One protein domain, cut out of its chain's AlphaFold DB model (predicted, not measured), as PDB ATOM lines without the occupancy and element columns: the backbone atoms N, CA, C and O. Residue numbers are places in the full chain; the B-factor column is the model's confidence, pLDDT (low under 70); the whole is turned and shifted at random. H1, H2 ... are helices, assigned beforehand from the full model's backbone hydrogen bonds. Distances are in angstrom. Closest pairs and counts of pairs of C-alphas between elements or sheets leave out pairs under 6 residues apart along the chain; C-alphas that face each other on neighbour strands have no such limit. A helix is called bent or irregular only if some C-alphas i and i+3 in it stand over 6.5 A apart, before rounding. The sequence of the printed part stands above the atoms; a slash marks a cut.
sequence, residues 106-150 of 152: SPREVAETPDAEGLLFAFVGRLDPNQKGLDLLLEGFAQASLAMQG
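What this domain is: This is residues 106 to 150 of the 152 residues of a protein of Gemmatimonadales bacterium (UniProt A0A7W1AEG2). The printed part is an open, flat V: one arm is a long stretch without a named element, residues 111 to 128, with the short helix H1 at its far end, and the other arm is the long helix H3. The short helix H2 sits at the corner where the chain folds back, and residues 138 to 150, most of them in H3, stick out free. The printed part has 45 residues with three named helices, in the order H1, H2, H3, and no named strand; its class is all helix. It is loose, with a radius of gyration of the C-alphas of 13.2 A, and its C-alphas span 34 by 32 by 10 A along the three main axes.

How they stand to each other: The first helix along the printed part, H1, residues 107 to 110, touches no helix. A long link of 18 residues, 111 to 128, joins it to H2, residues 129 to 132, and these two helices are apart. A tight link of one residue, Gly 133, joins H2 to H3, residues 134 to 149. H2 and H3 are close but not clearly touching, with 1 pair of C-alphas within 8 A: their closest C-alphas, those of Pro 129 and Asp 135, are 7.0 A apart. The centres of H2 and H3 are 17.6 A apart. H1 and H3 are apart. In H3 every O i to N i+4 pair is within hydrogen-bond range; H1 and H2, with 4 residues each, are too short for such a pair, and in each the 1 pair of O i and N i+3 is not within range.

Where its parts are: H1 runs from Pro 107, whose C-alpha is at (1.344, -8.354, -34.372), to Val 110, 5.2 A from first to last C-alpha. H2 runs from Pro 129, with its C-alpha at (5.613, -22.299, -55.446), to Lys 132 and measures 5.9 A. H3, the longest helix with 16 residues, runs 23.1 A from Leu 134 to Gln 149, whose C-alpha is at (19.979, -26.975, -31.166). No helix is bent or irregular.

The domain as a whole: The two C-alphas farthest apart, those of Asp 115 and Asn 130, are 34.8 A apart. The C-alphas of Ser 106 and Gly 150, the first and last printed residues, are 32.2 A apart. The printed part has no cut. Residues 138 to 150, of which 138 to 149 belong to H3, stand free; the body without them has 32 residues and spans 35 by 16 by 10 A. The C-alphas of the long link, residues 111 to 128, lie 5 to 17 A from the mean of the C-alphas. The mean pLDDT of the printed part is 83.7, and residues 148 to 150 are under 70.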
ATOM      1  N   SER A 106      -0.991  -5.222 -31.424       83.69
ATOM      2  CA  SER A 106       0.339  -5.703 -31.758       83.69
ATOM      3  C   SER A 106       0.253  -6.913 -32.702       83.69
ATOM      4  O   SER A 106      -0.721  -7.673 -32.658       83.69
ATOM      5  N   PRO A 107       1.278  -7.156 -33.536       83.50
ATOM      6  CA  PRO A 107       1.344  -8.354 -34.372       83.50
ATOM      7  C   PRO A 107       1.134  -9.673 -33.605       83.50
ATOM      8  O   PRO A 107       0.541 -10.601 -34.146       83.50
ATOM      9  N   ARG A 108       1.555  -9.746 -32.333       85.06
ATOM     10  CA  ARG A 108       1.384 -10.930 -31.470       85.06
ATOM     11  C   ARG A 108      -0.038 -11.123 -30.968       85.06
ATOM     12  O   ARG A 108      -0.502 -12.253 -30.886       85.06
ATOM     13  N   GLU A 109      -0.739 -10.032 -30.672       86.00
ATOM     14  CA  GLU A 109      -2.161 -10.089 -30.316       86.00
ATOM     15  C   GLU A 109      -3.002 -10.572 -31.499       86.00
ATOM     16  O   GLU A 109      -3.957 -11.319 -31.314       86.00
ATOM     17  N   VAL A 110      -2.641 -10.173 -32.723       83.75
ATOM     18  CA  VAL A 110      -3.300 -10.663 -33.945       83.75
ATOM     19  C   VAL A 110      -2.971 -12.132 -34.207       83.75
ATOM     20  O   VAL A 110      -3.836 -12.874 -34.656       83.75
ATOM     21  N   ALA A 111      -1.741 -12.553 -33.914       83.81
ATOM     22  CA  ALA A 111      -1.294 -13.935 -34.059       83.81
ATOM     23  C   ALA A 111      -1.697 -14.848 -32.884       83.81
ATOM     24  O   ALA A 111      -1.194 -15.965 -32.811       83.81
ATOM     25  N   GLU A 112      -2.534 -14.375 -31.951       88.25
ATOM     26  CA  GLU A 112      -2.994 -15.124 -30.766       88.25
ATOM     27  C   GLU A 112      -1.843 -15.722 -29.924       88.25
ATOM     28  O   GLU A 112      -1.978 -16.761 -29.286       88.25
ATOM     29  N   THR A 113      -0.691 -15.041 -29.908       85.38
ATOM     30  CA  THR A 113       0.547 -15.469 -29.230       85.38
ATOM     31  C   THR A 113       1.168 -14.331 -28.403       85.38
ATOM     32  O   THR A 113       2.335 -13.978 -28.601       85.38
ATOM     33  N   PRO A 114       0.404 -13.713 -27.480       81.81
ATOM     34  CA  PRO A 114       0.840 -12.516 -26.755       81.81
ATOM     35  C   PRO A 114       2.106 -12.742 -25.916       81.81
ATOM     36  O   PRO A 114       2.964 -11.864 -25.884       81.81
ATOM     37  N   ASP A 115       2.255 -13.933 -25.331       85.44
ATOM     38  CA  ASP A 115       3.361 -14.280 -24.428       85.44
ATOM     39  C   ASP A 115       4.511 -15.026 -25.126       85.44
ATOM     40  O   ASP A 115       5.451 -15.481 -24.478       85.44
ATOM     41  N   ALA A 116       4.448 -15.196 -26.453       82.44
ATOM     42  CA  ALA A 116       5.497 -15.906 -27.178       82.44
ATOM     43  C   ALA A 116       6.798 -15.089 -27.198       82.44
ATOM     44  O   ALA A 116       6.840 -13.974 -27.727       82.44
ATOM     45  N   GLU A 117       7.876 -15.678 -26.689       81.88
ATOM     46  CA  GLU A 117       9.225 -15.131 -26.811       81.88
ATOM     47  C   GLU A 117       9.825 -15.416 -28.206       81.88
ATOM     48  O   GLU A 117       9.363 -16.289 -28.942       81.88
ATOM     49  N   GLY A 118      10.849 -14.655 -28.605       79.81
ATOM     50  CA  GLY A 118      11.554 -14.842 -29.886       79.81
ATOM     51  C   GLY A 118      11.036 -13.984 -31.048       79.81
ATOM     52  O   GLY A 118      10.275 -13.041 -30.856       79.81
ATOM     53  N   LEU A 119      11.478 -14.258 -32.278       83.00
ATOM     54  CA  LEU A 119      11.126 -13.473 -33.471       83.00
ATOM     55  C   LEU A 119       9.755 -13.902 -34.030       83.00
ATOM     56  O   LEU A 119       9.564 -15.072 -34.351       83.00
ATOM     57  N   LEU A 120       8.818 -12.963 -34.213       85.12
ATOM     58  CA  LEU A 120       7.584 -13.223 -34.969       85.12
ATOM     59  C   LEU A 120       7.828 -12.959 -36.457       85.12
ATOM     60  O   LEU A 120       8.110 -11.827 -36.852       85.12
ATOM     61  N   PHE A 121       7.679 -13.994 -37.280       87.06
ATOM     62  CA  PHE A 121       7.806 -13.904 -38.732       87.06
ATOM     63  C   PHE A 121       6.435 -14.033 -39.403       87.06
ATOM     64  O   PHE A 121       5.657 -14.919 -39.059       87.06
ATOM     65  N   ALA A 122       6.145 -13.173 -40.382       86.94
ATOM     66  CA  ALA A 122       4.902 -13.206 -41.148       86.94
ATOM     67  C   ALA A 122       5.191 -13.261 -42.651       86.94
ATOM     68  O   ALA A 122       5.989 -12.484 -43.173       86.94
ATOM     69  N   PHE A 123       4.498 -14.155 -43.355       89.12
ATOM     70  CA  PHE A 123       4.533 -14.256 -44.809       89.12
ATOM     71  C   PHE A 123       3.152 -13.926 -45.379       89.12
ATOM     72  O   PHE A 123       2.147 -14.510 -44.975       89.12
ATOM     73  N   VAL A 124       3.105 -13.007 -46.346       89.25
ATOM     74  CA  VAL A 124       1.873 -12.633 -47.048       89.25
ATOM     75  C   VAL A 124       2.102 -12.761 -48.547       89.25
ATOM     76  O   VAL A 124       2.851 -12.004 -49.161       89.25
ATOM     77  N   GLY A 125       1.424 -13.725 -49.154       86.69
ATOM     78  CA  GLY A 125       1.503 -13.977 -50.582       86.69
ATOM     79  C   GLY A 125       0.483 -15.020 -51.011       86.69
ATOM     80  O   GLY A 125      -0.012 -15.799 -50.202       86.69
ATOM     81  N   ARG A 126       0.162 -15.046 -52.306       86.75
ATOM     82  CA  ARG A 126      -0.579 -16.175 -52.888       86.75
ATOM     83  C   ARG A 126       0.282 -17.434 -52.788       86.75
ATOM     84  O   ARG A 126       1.502 -17.336 -52.903       86.75
ATOM     85  N   LEU A 127      -0.350 -18.597 -52.654       85.50
ATOM     86  CA  LEU A 127       0.341 -19.884 -52.732       85.50
ATOM     87  C   LEU A 127       0.805 -20.132 -54.176       85.50
ATOM     88  O   LEU A 127       0.083 -20.700 -54.992       85.50
ATOM     89  N   ASP A 128       2.000 -19.639 -54.490       81.38
ATOM     90  CA  ASP A 128       2.683 -19.817 -55.769       81.38
ATOM     91  C   ASP A 128       4.097 -20.358 -55.500       81.38
ATOM     92  O   ASP A 128       4.969 -19.591 -55.076       81.38
ATOM     93  N   PRO A 129       4.328 -21.663 -55.729       75.69
ATOM     94  CA  PRO A 129       5.613 -22.299 -55.446       75.69
ATOM     95  C   PRO A 129       6.778 -21.674 -56.217       75.69
ATOM     96  O   PRO A 129       7.896 -21.636 -55.727       75.69
ATOM     97  N   ASN A 130       6.526 -21.142 -57.415       75.44
ATOM     98  CA  ASN A 130       7.596 -20.716 -58.314       75.44
ATOM     99  C   ASN A 130       8.015 -19.263 -58.086       75.44
ATOM    100  O   ASN A 130       9.137 -18.889 -58.407       75.44
ATOM    101  N   GLN A 131       7.100 -18.422 -57.601       78.31
ATOM    102  CA  GLN A 131       7.331 -16.976 -57.515       78.31
ATOM    103  C   GLN A 131       7.465 -16.457 -56.090       78.31
ATOM    104  O   GLN A 131       7.866 -15.308 -55.899       78.31
ATOM    105  N   LYS A 132       7.048 -17.246 -55.096       85.25
ATOM    106  CA  LYS A 132       6.979 -16.780 -53.709       85.25
ATOM    107  C   LYS A 132       7.944 -17.484 -52.766       85.25
ATOM    108  O   LYS A 132       8.162 -16.947 -51.688       85.25
ATOM    109  N   GLY A 133       8.537 -18.609 -53.179       87.62
ATOM    110  CA  GLY A 133       9.630 -19.259 -52.449       87.62
ATOM    111  C   GLY A 133       9.258 -19.673 -51.025       87.62
ATOM    112  O   GLY A 133      10.086 -19.584 -50.123       87.62
ATOM    113  N   LEU A 134       7.993 -20.042 -50.792       90.50
ATOM    114  CA  LEU A 134       7.523 -20.437 -49.462       90.50
ATOM    115  C   LEU A 134       8.204 -21.732 -48.994       90.50
ATOM    116  O   LEU A 134       8.481 -21.894 -47.813       90.50
ATOM    117  N   ASP A 135       8.503 -22.626 -49.926       90.56
ATOM    118  CA  ASP A 135       9.339 -23.807 -49.735       90.56
ATOM    119  C   ASP A 135      10.745 -23.444 -49.236       90.56
ATOM    120  O   ASP A 135      11.166 -23.946 -48.196       90.56
ATOM    121  N   LEU A 136      11.420 -22.507 -49.910       91.25
ATOM    122  CA  LEU A 136      12.749 -22.030 -49.513       91.25
ATOM    123  C   LEU A 136      12.727 -21.366 -48.131       91.25
ATOM    124  O   LEU A 136      13.644 -21.551 -47.331       91.25
ATOM    125  N   LEU A 137      11.667 -20.606 -47.835       91.12
ATOM    126  CA  LEU A 137      11.469 -20.009 -46.518       91.12
ATOM    127  C   LEU A 137      11.388 -21.091 -45.432       91.12
ATOM    128  O   LEU A 137      12.091 -21.006 -44.428       91.12
ATOM    129  N   LEU A 138      10.549 -22.111 -45.633       90.62
ATOM    130  CA  LEU A 138      10.371 -23.203 -44.672       90.62
ATOM    131  C   LEU A 138      11.659 -24.013 -44.478       90.62
ATOM    132  O   LEU A 138      11.999 -24.353 -43.344       90.62
ATOM    133  N   GLU A 139      12.397 -24.276 -45.556       92.75
ATOM    134  CA  GLU A 139      13.694 -24.950 -45.491       92.75
ATOM    135  C   GLU A 139      14.712 -24.139 -44.675       92.75
ATOM    136  O   GLU A 139      15.370 -24.687 -43.789       92.75
ATOM    137  N   GLY A 140      14.781 -22.822 -44.891       92.38
ATOM    138  CA  GLY A 140      15.638 -21.932 -44.108       92.38
ATOM    139  C   GLY A 140      15.309 -21.951 -42.611       92.38
ATOM    140  O   GLY A 140      16.216 -22.023 -41.781       92.38
ATOM    141  N   PHE A 141      14.023 -21.959 -42.247       91.00
ATOM    142  CA  PHE A 141      13.596 -22.075 -40.846       91.00
ATOM    143  C   PHE A 141      13.971 -23.425 -40.225       91.00
ATOM    144  O   PHE A 141      14.401 -23.467 -39.070       91.00
ATOM    145  N   ALA A 142      13.848 -24.519 -40.978       90.62
ATOM    146  CA  ALA A 142      14.262 -25.837 -40.510       90.62
ATOM    147  C   ALA A 142      15.773 -25.878 -40.224       90.62
ATOM    148  O   ALA A 142      16.186 -26.331 -39.156       90.62
ATOM    149  N   GLN A 143      16.592 -25.337 -41.130       92.19
ATOM    150  CA  GLN A 143      18.045 -25.269 -40.955       92.19
ATOM    151  C   GLN A 143      18.448 -24.373 -39.776       92.19
ATOM    152  O   GLN A 143      19.294 -24.763 -38.971       92.19
ATOM    153  N   ALA A 144      17.816 -23.206 -39.629       87.56
ATOM    154  CA  ALA A 144      18.078 -22.300 -38.512       87.56
ATOM    155  C   ALA A 144      17.724 -22.939 -37.158       87.56
ATOM    156  O   ALA A 144      18.489 -22.823 -36.204       87.56
ATOM    157  N   SER A 145      16.598 -23.658 -37.082       82.50
ATOM    158  CA  SER A 145      16.191 -24.383 -35.872       82.50
ATOM    159  C   SER A 145      17.202 -25.464 -35.478       82.50
ATOM    160  O   SER A 145      17.577 -25.560 -34.313       82.50
ATOM    161  N   LEU A 146      17.709 -26.228 -36.452       71.06
ATOM    162  CA  LEU A 146      18.724 -27.261 -36.220       71.06
ATOM    163  C   LEU A 146      20.067 -26.674 -35.759       71.06
ATOM    164  O   LEU A 146      20.701 -27.230 -34.868       71.06
ATOM    165  N   ALA A 147      20.489 -25.540 -36.326       74.69
ATOM    166  CA  ALA A 147      21.731 -24.875 -35.934       74.69
ATOM    167  C   ALA A 147      21.690 -24.356 -34.485       74.69
ATOM    168  O   ALA A 147      22.689 -24.441 -33.775       74.69
ATOM    169  N   MET A 148      20.533 -23.867 -34.029       67.50
ATOM    170  CA  MET A 148      20.354 -23.412 -32.645       67.50
ATOM    171  C   MET A 148      20.349 -24.565 -31.629       67.50
ATOM    172  O   MET A 148      20.719 -24.347 -30.484       67.50
ATOM    173  N   GLN A 149      19.982 -25.785 -32.036       62.56
ATOM    174  CA  GLN A 149      19.979 -26.975 -31.166       62.56
ATOM    175  C   GLN A 149      21.368 -27.616 -30.991       62.56
ATOM    176  O   GLN A 149      21.539 -28.464 -30.123       62.56
ATOM    177  N   GLY A 150      22.352 -27.249 -31.818       55.00
ATOM    178  CA  GLY A 150      23.722 -27.778 -31.765       55.00
ATOM    179  C   GLY A 150      24.747 -26.858 -31.093       55.00
ATOM    180  O   GLY A 150      25.939 -27.128 -31.198       55.00
TER     181      GLY A 150